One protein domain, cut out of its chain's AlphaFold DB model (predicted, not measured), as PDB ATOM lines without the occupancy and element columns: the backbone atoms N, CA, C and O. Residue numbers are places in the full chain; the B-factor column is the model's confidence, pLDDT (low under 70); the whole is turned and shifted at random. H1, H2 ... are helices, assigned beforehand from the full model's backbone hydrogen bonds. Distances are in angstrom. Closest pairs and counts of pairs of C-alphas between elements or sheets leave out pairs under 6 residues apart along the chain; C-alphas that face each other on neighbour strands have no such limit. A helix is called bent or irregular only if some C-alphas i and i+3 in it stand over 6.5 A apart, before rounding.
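This is residues 2 to 93 of the 103 residues of the protein "JmjC domain-containing protein" of Brugia timori (UniProt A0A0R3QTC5). The domain is a loose, elongated model with a long unnamed stretch, residues 7 to 48, that runs out and folds back twice in wide loops between the small helix H1 at one end and the helices H2 and H3 towards the other. The start of H3 lies near the middle of the kinked H2, and from there H3 runs outward as an arm whose residues 82 to 93 stick out at the far end. The printed part has 92 residues with three named helices, in the order H1, H2, H3 along the chain, and no named strand. The class is all helix, though under half of the residues, 41 of 92, are in named elements. The whole is only just loose, close to extended, with a radius of gyration of the C-alphas of 18.0 A and spans of 56 by 34 by 28 A.

The longest helix is H3, residues 74 to 92, which has 19 residues and measures 26.9 A from first to last C-alpha. It begins at C-alpha 74, at (137.344, 68.445, 93.877), and ends at C-alpha 92, at (117.290, 51.816, 87.304). Before it comes H2, residues 49 to 65, with 17 residues and 24.4 A from first to last C-alpha. H2 is irregular, its C-alphas 50 and 53 being 7.6 A apart, and it has a kink of 37 degrees near residue 59. H1, residues 2 to 6, is a helix of five residues and measures 6.1 A; its C-alpha 2 is at (136.631, 100.065, 104.071). Between H1 and H2 the turns of the long unnamed stretch can be followed in the third coordinate: C-alpha 19 is at (127.628, 80.845, 120.502), C-alpha 28 at (133.997, 81.402, 96.074), C-alpha 38 at (138.038, 83.910, 123.244) and C-alpha 48 at (127.127, 71.092, 97.071).

H3 and H2 only just touch, with 3 pairs of C-alphas within 8 A. Their closest C-alphas are those of Val 56 and Val 74, 7.1 A apart. H3 touches H2 with residue 74 alone, and H2 touches H3 with residues 55 to 59 alone. The two run opposite ways at a shallow tilt of 31 degrees, where the line of H2 is a rough one, and form a helical hairpin. Their centres are 19.5 A apart. H1 touches no helix: it is apart from H2 and apart from H3. In the backbone, every O i to N i+4 pair inside H1 and H3 is within hydrogen-bond range, and in H2 9 of 13 are.

The two C-alphas farthest apart in the domain are those of Asp 3 and Glu 93, at 58.5 A. Three stretches stand free: residues 3 to 9, of which 3 to 6 belong to H1; residues 60 to 69, of which 60 to 65 belong to H2; and residues 82 to 93, of which 82 to 92 belong to H3. Without them the body has 63 residues, spans 41 by 29 by 20 A and has a radius of gyration of 14.5 A. The link from H1 to H2 is long, with 42 residues, and the link from H2 to H3 is short, with 8 residues. The C-alphas of residues 7 to 48 lie 4 to 27 A from the mean of the domain's C-alphas. The printed part has no cut. The mean pLDDT of the printed part is 89.4, and the eight residues under 70 are residue 2, residues 66 to 71 and residue 93.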
ATOM      1  N   MET A   2     137.889 100.005 104.832       68.69
ATOM      2  CA  MET A   2     136.631 100.065 104.071       68.69
ATOM      3  C   MET A   2     136.736 100.999 102.857       68.69
ATOM      4  O   MET A   2     136.410 100.569 101.758       68.69
ATOM      5  N   ASP A   3     137.366 102.166 103.017       79.56
ATOM      6  CA  ASP A   3     137.574 103.135 101.927       79.56
ATOM      7  C   ASP A   3     138.258 102.522 100.683       79.56
ATOM      8  O   ASP A   3     137.851 102.777  99.558       79.56
ATOM      9  N   PHE A   4     139.240 101.625 100.867       86.81
ATOM     10  CA  PHE A   4     139.936 100.950  99.756       86.81
ATOM     11  C   PHE A   4     139.013 100.043  98.929       86.81
ATOM     12  O   PHE A   4     139.189  99.921  97.711       86.81
ATOM     13  N   PHE A   5     138.092  99.349  99.602       88.62
ATOM     14  CA  PHE A   5     137.145  98.438  98.966       88.62
ATOM     15  C   PHE A   5     136.013  99.219  98.302       88.62
ATOM     16  O   PHE A   5     135.693  98.942  97.146       88.62
ATOM     17  N   GLU A   6     135.492 100.248  98.969       87.00
ATOM     18  CA  GLU A   6     134.467 101.138  98.418       87.00
ATOM     19  C   GLU A   6     134.950 101.849  97.146       87.00
ATOM     20  O   GLU A   6     134.246 101.841  96.138       87.00
ATOM     21  N   GLU A   7     136.189 102.357  97.130       94.06
ATOM     22  CA  GLU A   7     136.819 102.951  95.938       94.06
ATOM     23  C   GLU A   7     136.913 101.981  94.746       94.06
ATOM     24  O   GLU A   7     136.988 102.407  93.593       94.06
ATOM     25  N   ARG A   8     136.908 100.669  95.006       92.94
ATOM     26  CA  ARG A   8     136.929  99.604  93.989       92.94
ATOM     27  C   ARG A   8     135.543  99.049  93.669       92.94
ATOM     28  O   ARG A   8     135.445  98.111  92.883       92.94
ATOM     29  N   GLY A   9     134.488  99.604  94.266       92.12
ATOM     30  CA  GLY A   9     133.120  99.108  94.119       92.12
ATOM     31  C   GLY A   9     132.891  97.743  94.775       92.12
ATOM     32  O   GLY A   9     131.992  97.014  94.366       92.12
ATOM     33  N   ILE A  10     133.714  97.373  95.760       91.44
ATOM     34  CA  ILE A  10     133.594  96.117  96.501       91.44
ATOM     35  C   ILE A  10     132.743  96.368  97.746       91.44
ATOM     36  O   ILE A  10     133.115  97.149  98.619       91.44
ATOM     37  N   GLU A  11     131.612  95.671  97.846       90.00
ATOM     38  CA  GLU A  11     130.750  95.707  99.026       90.00
ATOM     39  C   GLU A  11     131.210  94.664 100.058       90.00
ATOM     40  O   GLU A  11     131.242  93.464  99.779       90.00
ATOM     41  N   CYS A  12     131.532  95.111 101.273       89.50
ATOM     42  CA  CYS A  12     131.860  94.228 102.390       89.50
ATOM     43  C   CYS A  12     130.688  94.151 103.371       89.50
ATOM     44  O   CYS A  12     130.306  95.153 103.974       89.50
ATOM     45  N   ARG A  13     130.147  92.948 103.583       90.50
ATOM     46  CA  ARG A  13     129.113  92.705 104.598       90.50
ATOM     47  C   ARG A  13     129.723  92.100 105.850       90.50
ATOM     48  O   ARG A  13     130.499  91.154 105.770       90.50
ATOM     49  N   MET A  14     129.338  92.636 107.003       92.44
ATOM     50  CA  MET A  14     129.791  92.167 108.311       92.44
ATOM     51  C   MET A  14     128.604  91.670 109.130       92.44
ATOM     52  O   MET A  14     127.528  92.267 109.102       92.44
ATOM     53  N   PHE A  15     128.822  90.603 109.887       95.44
ATOM     54  CA  PHE A  15     127.868  90.077 110.857       95.44
ATOM     55  C   PHE A  15     128.624  89.503 112.059       95.44
ATOM     56  O   PHE A  15     129.806  89.166 111.962       95.44
ATOM     57  N   VAL A  16     127.941  89.407 113.198       96.50
ATOM     58  CA  VAL A  16     128.477  88.786 114.414       96.50
ATOM     59  C   VAL A  16     127.932  87.367 114.501       96.50
ATOM     60  O   VAL A  16     126.723  87.175 114.437       96.50
ATOM     61  N   GLN A  17     128.824  86.389 114.648       97.56
ATOM     62  CA  GLN A  17     128.468  85.011 114.982       97.56
ATOM     63  C   GLN A  17     128.517  84.844 116.506       97.56
ATOM     64  O   GLN A  17     129.563  85.095 117.110       97.56
ATOM     65  N   ASN A  18     127.415  84.415 117.115       96.50
ATOM     66  CA  ASN A  18     127.325  84.117 118.543       96.50
ATOM     67  C   ASN A  18     127.514  82.617 118.815       96.50
ATOM     68  O   ASN A  18     127.593  81.794 117.902       96.50
ATOM     69  N   GLU A  19     127.605  82.250 120.092       96.69
ATOM     70  CA  GLU A  19     127.628  80.845 120.502       96.69
ATOM     71  C   GLU A  19     126.345  80.127 120.054       96.69
ATOM     72  O   GLU A  19     125.241  80.620 120.272       96.69
ATOM     73  N   GLY A  20     126.500  78.963 119.420       96.25
ATOM     74  CA  GLY A  20     125.393  78.181 118.862       96.25
ATOM     75  C   GLY A  20     124.993  78.551 117.428       96.25
ATOM     76  O   GLY A  20     124.297  77.761 116.790       96.25
ATOM     77  N   ASP A  21     125.462  79.682 116.889       97.44
ATOM     78  CA  ASP A  21     125.167  80.076 115.509       97.44
ATOM     79  C   ASP A  21     125.937  79.219 114.494       97.44
ATOM     80  O   ASP A  21     127.149  78.996 114.611       97.44
ATOM     81  N   VAL A  22     125.240  78.825 113.426       96.44
ATOM     82  CA  VAL A  22     125.824  78.167 112.253       96.44
ATOM     83  C   VAL A  22     125.892  79.160 111.102       96.44
ATOM     84  O   VAL A  22     124.914  79.835 110.784       96.44
ATOM     85  N   VAL A  23     127.054  79.228 110.458       96.38
ATOM     86  CA  VAL A  23     127.319  80.136 109.343       96.38
ATOM     87  C   VAL A  23     127.650  79.307 108.111       96.38
ATOM     88  O   VAL A  23     128.606  78.538 108.122       96.38
ATOM     89  N   PHE A  24     126.878  79.492 107.042       95.44
ATOM     90  CA  PHE A  24     127.166  78.899 105.738       95.44
ATOM     91  C   PHE A  24     127.898  79.912 104.864       95.44
ATOM     92  O   PHE A  24     127.383  81.001 104.604       95.44
ATOM     93  N   ILE A  25     129.087  79.540 104.394       94.31
ATOM     94  CA  ILE A  25     129.869  80.336 103.451       94.31
ATOM     95  C   ILE A  25     129.785  79.669 102.072       94.31
ATOM     96  O   ILE A  25     130.197  78.517 101.938       94.31
ATOM     97  N   PRO A  26     129.241  80.343 101.044       93.94
ATOM     98  CA  PRO A  26     129.110  79.750  99.719       93.94
ATOM     99  C   PRO A  26     130.459  79.662  98.993       93.94
ATOM    100  O   PRO A  26     131.369  80.463  99.222       93.94
ATOM    101  N   SER A  27     130.566  78.708  98.064       91.75
ATOM    102  CA  SER A  27     131.750  78.510  97.224       91.75
ATOM    103  C   SER A  27     132.166  79.806  96.522       91.75
ATOM    104  O   SER A  27     131.368  80.437  95.833       91.75
ATOM    105  N   GLY A  28     133.432  80.195  96.686       88.38
ATOM    106  CA  GLY A  28     133.997  81.402  96.074       88.38
ATOM    107  C   GLY A  28     133.745  82.709  96.828       88.38
ATOM    108  O   GLY A  28     134.268  83.742  96.415       88.38
ATOM    109  N   ALA A  29     133.017  82.699  97.950       92.38
ATOM    110  CA  ALA A  29     132.900  83.885  98.790       92.38
ATOM    111  C   ALA A  29     134.186  84.131  99.592       92.38
ATOM    112  O   ALA A  29     134.510  83.414 100.546       92.38
ATOM    113  N   ALA A  30     134.900  85.195  99.227       91.31
ATOM    114  CA  ALA A  30     135.988  85.717 100.039       91.31
ATOM    115  C   ALA A  30     135.431  86.210 101.384       91.31
ATOM    116  O   ALA A  30     134.484  86.995 101.426       91.31
ATOM    117  N   HIS A  31     136.018  85.746 102.483       94.00
ATOM    118  CA  HIS A  31     135.588  86.107 103.826       94.00
ATOM    119  C   HIS A  31     136.789  86.242 104.761       94.00
ATOM    120  O   HIS A  31     137.836  85.627 104.564       94.00
ATOM    121  N   GLN A  32     136.624  87.067 105.792       93.69
ATOM    122  CA  GLN A  32     137.609  87.271 106.843       93.69
ATOM    123  C   GLN A  32     136.928  87.125 108.199       93.69
ATOM    124  O   GLN A  32     135.797  87.567 108.391       93.69
ATOM    125  N   VAL A  33     137.635  86.513 109.147       95.12
ATOM    126  CA  VAL A  33     137.128  86.255 110.493       95.12
ATOM    127  C   VAL A  33     137.994  86.984 111.512       95.12
ATOM    128  O   VAL A  33     139.219  86.872 111.495       95.12
ATOM    129  N   GLN A  34     137.345  87.696 112.431       95.06
ATOM    130  CA  GLN A  34     137.973  88.269 113.616       95.06
ATOM    131  C   GLN A  34     137.299  87.696 114.864       95.06
ATOM    132  O   GLN A  34     136.076  87.734 114.995       95.06
ATOM    133  N   ASN A  35     138.093  87.163 115.793       96.19
ATOM    134  CA  ASN A  35     137.588  86.743 117.097       96.19
ATOM    135  C   ASN A  35     137.499  87.974 118.011       96.19
ATOM    136  O   ASN A  35     138.521  88.571 118.343       96.19
ATOM    137  N   ILE A  36     136.277  88.359 118.385       95.44
ATOM    138  CA  ILE A  36     136.008  89.505 119.274       95.44
ATOM    139  C   ILE A  36     136.255  89.120 120.745       95.44
ATOM    140  O   ILE A  36     136.659  89.957 121.546       95.44
ATOM    141  N   ASN A  37     136.066  87.840 121.079       95.44
ATOM    142  CA  ASN A  37     136.333  87.233 122.383       95.44
ATOM    143  C   ASN A  37     137.183  85.960 122.206       95.44
ATOM    144  O   ASN A  37     137.482  85.553 121.082       95.44
ATOM    145  N   SER A  38     137.533  85.288 123.305       96.38
ATOM    146  CA  SER A  38     138.038  83.910 123.244       96.38
ATOM    147  C   SER A  38     136.959  82.991 122.666       96.38
ATOM    148  O   SER A  38     135.885  82.859 123.248       96.38
ATOM    149  N   CYS A  39     137.239  82.360 121.524       96.31
ATOM    150  CA  CYS A  39     136.281  81.525 120.798       96.31
ATOM    151  C   CYS A  39     136.916  80.193 120.385       96.31
ATOM    152  O   CYS A  39     138.075  80.157 119.975       96.31
ATOM    153  N   VAL A  40     136.121  79.123 120.409       95.62
ATOM    154  CA  VAL A  40     136.421  77.850 119.740       95.62
ATOM    155  C   VAL A  40     135.413  77.684 118.610       95.62
ATOM    156  O   VAL A  40     134.232  77.974 118.792       95.62
ATOM    157  N   LYS A  41     135.879  77.259 117.435       94.94
ATOM    158  CA  LYS A  41     135.047  77.065 116.244       94.94
ATOM    159  C   LYS A  41     135.337  75.696 115.646       94.94
ATOM    160  O   LYS A  41     136.479  75.244 115.675       94.94
ATOM    161  N   ILE A  42     134.300  75.072 115.101       95.19
ATOM    162  CA  ILE A  42     134.396  73.879 114.259       95.19
ATOM    163  C   ILE A  42     133.934  74.308 112.869       95.19
ATOM    164  O   ILE A  42     132.915  74.987 112.749       95.19
ATOM    165  N   ALA A  43     134.699  73.947 111.847       93.81
ATOM    166  CA  ALA A  43     134.377  74.201 110.451       93.81
ATOM    167  C   ALA A  43     134.532  72.895 109.673       93.81
ATOM    168  O   ALA A  43     135.436  72.116 109.971       93.81
ATOM    169  N   GLU A  44     133.646  72.683 108.707       91.88
ATOM    170  CA  GLU A  44     133.690  71.557 107.780       91.88
ATOM    171  C   GLU A  44     133.428  72.091 106.375       91.88
ATOM    172  O   GLU A  44     132.438  72.793 106.145       91.88
ATOM    173  N   ASP A  45     134.314  71.749 105.445       89.62
ATOM    174  CA  ASP A  45     134.173  72.111 104.042       89.62
ATOM    175  C   ASP A  45     133.407  71.017 103.297       89.62
ATOM    176  O   ASP A  45     133.685  69.826 103.433       89.62
ATOM    177  N   PHE A  46     132.458  71.413 102.451       90.12
ATOM    178  CA  PHE A  46     131.713  70.488 101.601       90.12
ATOM    179  C   PHE A  46     131.480  71.084 100.212       90.12
ATOM    180  O   PHE A  46     131.539  72.297 100.012       90.12
ATOM    181  N   VAL A  47     131.188  70.224  99.234       90.38
ATOM    182  CA  VAL A  47     130.821  70.645  97.875       90.38
ATOM    183  C   VAL A  47     129.375  70.250  97.612       90.38
ATOM    184  O   VAL A  47     129.056  69.070  97.477       90.38
ATOM    185  N   ALA A  48     128.502  71.251  97.530       91.00
ATOM    186  CA  ALA A  48     127.127  71.092  97.071       91.00
ATOM    187  C   ALA A  48     127.050  71.146  95.539       91.00
ATOM    188  O   ALA A  48     127.889  71.786  94.899       91.00
ATOM    189  N   ALA A  49     126.023  70.525  94.954       90.81
ATOM    190  CA  ALA A  49     125.827  70.495  93.503       90.81
ATOM    191  C   ALA A  49     125.728  71.910  92.905       90.81
ATOM    192  O   ALA A  49     126.336  72.203  91.876       90.81
ATOM    193  N   GLU A  50     125.034  72.807  93.604       93.06
ATOM    194  CA  GLU A  50     124.817  74.209  93.243       93.06
ATOM    195  C   GLU A  50     126.126  75.016  93.200       93.06
ATOM    196  O   GLU A  50     126.228  76.002  92.473       93.06
ATOM    197  N   GLY A  51     127.142  74.591  93.959       91.44
ATOM    198  CA  GLY A  51     128.434  75.272  94.074       91.44
ATOM    199  C   GLY A  51     129.535  74.724  93.163       91.44
ATOM    200  O   GLY A  51     130.600  75.335  93.091       91.44
ATOM    201  N   ILE A  52     129.321  73.602  92.458       92.44
ATOM    202  CA  ILE A  52     130.386  72.889  91.718       92.44
ATOM    203  C   ILE A  52     131.117  73.809  90.737       92.44
ATOM    204  O   ILE A  52     132.348  73.833  90.723       92.44
ATOM    205  N   ALA A  53     130.377  74.581  89.935       92.75
ATOM    206  CA  ALA A  53     130.969  75.450  88.921       92.75
ATOM    207  C   ALA A  53     131.931  76.480  89.542       92.75
ATOM    208  O   ALA A  53     133.052  76.650  89.060       92.75
ATOM    209  N   TYR A  54     131.527  77.108  90.649       93.56
ATOM    210  CA  TYR A  54     132.353  78.071  91.379       93.56
ATOM    211  C   TYR A  54     133.548  77.400  92.059       93.56
ATOM    212  O   TYR A  54     134.668  77.897  91.954       93.56
ATOM    213  N   THR A  55     133.347  76.241  92.692       92.31
ATOM    214  CA  THR A  55     134.428  75.473  93.328       92.31
ATOM    215  C   THR A  55     135.507  75.079  92.320       92.31
ATOM    216  O   THR A  55     136.695  75.240  92.602       92.31
ATOM    217  N   VAL A  56     135.119  74.608  91.129       91.50
ATOM    218  CA  VAL A  56     136.056  74.258  90.049       91.50
ATOM    219  C   VAL A  56     136.774  75.499  89.518       91.50
ATOM    220  O   VAL A  56     137.986  75.455  89.306       91.50
ATOM    221  N   ALA A  57     136.064  76.614  89.328       92.88
ATOM    222  CA  ALA A  57     136.664  77.863  88.864       92.88
ATOM    223  C   ALA A  57     137.751  78.366  89.828       92.88
ATOM    224  O   ALA A  57     138.898  78.537  89.415       92.88
ATOM    225  N   VAL A  58     137.426  78.495  91.119       89.81
ATOM    226  CA  VAL A  58     138.374  78.931  92.161       89.81
ATOM    227  C   VAL A  58     139.530  77.943  92.305       89.81
ATOM    228  O   VAL A  58     140.686  78.344  92.403       89.81
ATOM    229  N   THR A  59     139.243  76.641  92.253       88.44
ATOM    230  CA  THR A  59     140.273  75.595  92.271       88.44
ATOM    231  C   THR A  59     141.293  75.771  91.145       88.44
ATOM    232  O   THR A  59     142.495  75.610  91.369       88.44
ATOM    233  N   ASN A  60     140.822  76.076  89.936       89.25
ATOM    234  CA  ASN A  60     141.684  76.282  88.780       89.25
ATOM    235  C   ASN A  60     142.464  77.593  88.876       89.25
ATOM    236  O   ASN A  60     143.663  77.597  88.596       89.25
ATOM    237  N   GLU A  61     141.813  78.677  89.300       90.25
ATOM    238  CA  GLU A  61     142.448  79.983  89.485       90.25
ATOM    239  C   GLU A  61     143.584  79.896  90.504       90.25
ATOM    240  O   GLU A  61     144.698  80.326  90.231       90.25
ATOM    241  N   LEU A  62     143.344  79.242  91.640       86.25
ATOM    242  CA  LEU A  62     144.317  79.114  92.723       86.25
ATOM    243  C   LEU A  62     145.210  77.875  92.584       86.25
ATOM    244  O   LEU A  62     145.956  77.537  93.504       86.25
ATOM    245  N   ARG A  63     145.189  77.189  91.434       84.31
ATOM    246  CA  ARG A  63     145.959  75.955  91.209       84.31
ATOM    247  C   ARG A  63     147.455  76.141  91.447       84.31
ATOM    248  O   ARG A  63     148.110  75.222  91.932       84.31
ATOM    249  N   PHE A  64     147.986  77.320  91.127       84.62
ATOM    250  CA  PHE A  64     149.396  77.663  91.335       84.62
ATOM    251  C   PHE A  64     149.761  77.872  92.815       84.62
ATOM    252  O   PHE A  64     150.937  77.814  93.160       84.62
ATOM    253  N   LEU A  65     148.765  78.083  93.681       81.81
ATOM    254  CA  LEU A  65     148.917  78.216  95.131       81.81
ATOM    255  C   LEU A  65     148.674  76.900  95.880       81.81
ATOM    256  O   LEU A  65     148.775  76.883  97.105       81.81
ATOM    257  N   ARG A  66     148.352  75.802  95.179       68.94
ATOM    258  CA  ARG A  66     148.101  74.500  95.808       68.94
ATOM    259  C   ARG A  66     149.335  74.037  96.581       68.94
ATOM    260  O   ARG A  66     150.352  73.657  96.000       68.94
ATOM    261  N   THR A  67     149.222  74.042  97.903       65.88
ATOM    262  CA  THR A  67     150.129  73.320  98.797       65.88
ATOM    263  C   THR A  67     149.751  71.833  98.811       65.88
ATOM    264  O   THR A  67     148.739  71.425  98.240       65.88
ATOM    265  N   LYS A  68     150.589  70.982  99.418       59.91
ATOM    266  CA  LYS A  68     150.379  69.519  99.435       59.91
ATOM    267  C   LYS A  68     149.087  69.068 100.138       59.91
ATOM    268  O   LYS A  68     148.661  67.945  99.886       59.91
ATOM    269  N   ASP A  69     148.462  69.930 100.934       63.09
ATOM    270  CA  ASP A  69     147.312  69.609 101.788       63.09
ATOM    271  C   ASP A  69     146.002  70.218 101.255       63.09
ATOM    272  O   ASP A  69     145.219  70.796 102.000       63.09
ATOM    273  N   ASP A  70     145.761  70.127  99.944       66.25
ATOM    274  CA  ASP A  70     144.459  70.484  99.371       66.25
ATOM    275  C   ASP A  70     143.385  69.497  99.864       66.25
ATOM    276  O   ASP A  70     143.321  68.356  99.403       66.25
ATOM    277  N   LEU A  71     142.574  69.921 100.838       66.56
ATOM    278  CA  LEU A  71     141.645  69.053 101.570       66.56
ATOM    279  C   LEU A  71     140.416  68.645 100.745       66.56
ATOM    280  O   LEU A  71     139.924  67.530 100.905       66.56
ATOM    281  N   VAL A  72     139.946  69.499  99.828       74.38
ATOM    282  CA  VAL A  72     138.670  69.279  99.117       74.38
ATOM    283  C   VAL A  72     138.818  68.338  97.913       74.38
ATOM    284  O   VAL A  72     137.872  67.633  97.574       74.38
ATOM    285  N   GLN A  73     139.996  68.288  97.268       84.56
ATOM    286  CA  GLN A  73     140.310  67.404  96.124       84.56
ATOM    287  C   GLN A  73     139.142  67.248  95.125       84.56
ATOM    288  O   GLN A  73     138.724  66.130  94.810       84.56
ATOM    289  N   VAL A  74     138.612  68.377  94.633       88.12
ATOM    290  CA  VAL A  74     137.344  68.445  93.877       88.12
ATOM    291  C   VAL A  74     137.265  67.455  92.710       88.12
ATOM    292  O   VAL A  74     136.224  66.837  92.506       88.12
ATOM    293  N   ASP A  75     138.370  67.215  92.000       88.25
ATOM    294  CA  ASP A  75     138.420  66.265  90.882       88.25
ATOM    295  C   ASP A  75     138.081  64.832  91.319       88.25
ATOM    296  O   ASP A  75     137.337  64.121  90.639       88.25
ATOM    297  N   LYS A  76     138.589  64.404  92.484       90.75
ATOM    298  CA  LYS A  76     138.289  63.078  93.041       90.75
ATOM    299  C   LYS A  76     136.841  62.998  93.491       90.75
ATOM    300  O   LYS A  76     136.180  61.998  93.225       90.75
ATOM    301  N   LEU A  77     136.348  64.047  94.145       91.62
ATOM    302  CA  LEU A  77     134.964  64.102  94.597       91.62
ATOM    303  C   LEU A  77     133.992  63.992  93.414       91.62
ATOM    304  O   LEU A  77     133.078  63.172  93.447       91.62
ATOM    305  N   LEU A  78     134.233  64.755  92.343       92.00
ATOM    306  CA  LEU A  78     133.428  64.709  91.121       92.00
ATOM    307  C   LEU A  78     133.504  63.341  90.441       92.00
ATOM    308  O   LEU A  78     132.479  62.826  89.998       92.00
ATOM    309  N   HIS A  79     134.685  62.719  90.399       93.31
ATOM    310  CA  HIS A  79     134.831  61.365  89.871       93.31
ATOM    311  C   HIS A  79     133.951  60.357  90.627       93.31
ATOM    312  O   HIS A  79     133.187  59.622  89.998       93.31
ATOM    313  N   PHE A  80     134.006  60.352  91.963       94.50
ATOM    314  CA  PHE A  80     133.180  59.456  92.776       94.50
ATOM    315  C   PHE A  80     131.685  59.762  92.653       94.50
ATOM    316  O   PHE A  80     130.887  58.830  92.551       94.50
ATOM    317  N   ALA A  81     131.300  61.039  92.599       93.38
ATOM    318  CA  ALA A  81     129.909  61.444  92.406       93.38
ATOM    319  C   ALA A  81     129.351  60.951  91.058       93.38
ATOM    320  O   ALA A  81     128.277  60.352  91.013       93.38
ATOM    321  N   CYS A  82     130.103  61.128  89.966       93.62
ATOM    322  CA  CYS A  82     129.721  60.643  88.639       93.62
ATOM    323  C   CYS A  82     129.645  59.112  88.578       93.62
ATOM    324  O   CYS A  82     128.698  58.572  88.009       93.62
ATOM    325  N   ALA A  83     130.607  58.405  89.180       94.88
ATOM    326  CA  ALA A  83     130.595  56.944  89.236       94.88
ATOM    327  C   ALA A  83     129.370  56.414  90.000       94.88
ATOM    328  O   ALA A  83     128.702  55.488  89.536       94.88
ATOM    329  N   ALA A  84     129.032  57.035  91.134       94.12
ATOM    330  CA  ALA A  84     127.844  56.692  91.907       94.12
ATOM    331  C   ALA A  84     126.551  56.955  91.117       94.12
ATOM    332  O   ALA A  84     125.680  56.088  91.057       94.12
ATOM    333  N   ALA A  85     126.442  58.112  90.454       92.38
ATOM    334  CA  ALA A  85     125.290  58.443  89.619       92.38
ATOM    335  C   ALA A  85     125.116  57.454  88.452       92.38
ATOM    336  O   ALA A  85     124.008  56.976  88.206       92.38
ATOM    337  N   ALA A  86     126.208  57.089  87.771       92.56
ATOM    338  CA  ALA A  86     126.184  56.099  86.698       92.56
ATOM    339  C   ALA A  86     125.701  54.727  87.192       92.56
ATOM    340  O   ALA A  86     124.854  54.112  86.546       92.56
ATOM    341  N   ALA A  87     126.173  54.270  88.356       92.50
ATOM    342  CA  ALA A  87     125.734  53.009  88.950       92.50
ATOM    343  C   ALA A  87     124.233  53.014  89.298       92.50
ATOM    344  O   ALA A  87     123.537  52.026  89.062       92.50
ATOM    345  N   VAL A  88     123.707  54.130  89.814       93.19
ATOM    346  CA  VAL A  88     122.266  54.278  90.085       93.19
ATOM    347  C   VAL A  88     121.453  54.174  88.793       93.19
ATOM    348  O   VAL A  88     120.466  53.439  88.753       93.19
ATOM    349  N   LEU A  89     121.882  54.850  87.724       90.88
ATOM    350  CA  LEU A  89     121.196  54.811  86.430       90.88
ATOM    351  C   LEU A  89     121.214  53.410  85.803       90.88
ATOM    352  O   LEU A  89     120.183  52.948  85.326       90.88
ATOM    353  N   GLN A  90     122.346  52.707  85.868       88.12
ATOM    354  CA  GLN A  90     122.484  51.329  85.377       88.12
ATOM    355  C   GLN A  90     121.512  50.358  86.054       88.12
ATOM    356  O   GLN A  90     120.933  49.497  85.395       88.12
ATOM    357  N   ASN A  91     121.313  50.517  87.362       84.94
ATOM    358  CA  ASN A  91     120.395  49.684  88.136       84.94
ATOM    359  C   ASN A  91     118.921  50.063  87.925       84.94
ATOM    360  O   ASN A  91     118.045  49.232  88.153       84.94
ATOM    361  N   SER A  92     118.650  51.303  87.512       82.06
ATOM    362  CA  SER A  92     117.290  51.816  87.304       82.06
ATOM    363  C   SER A  92     116.776  51.545  85.885       82.06
ATOM    364  O   SER A  92     115.593  51.285  85.707       82.06
ATOM    365  N   GLU A  93     117.664  51.557  84.884       69.25
ATOM    366  CA  GLU A  93     117.350  51.400  83.457       69.25
ATOM    367  C   GLU A  93     118.331  50.407  82.794       69.25
ATOM    368  O   GLU A  93     119.238  50.810  82.053       69.25
TER     369      GLU A  93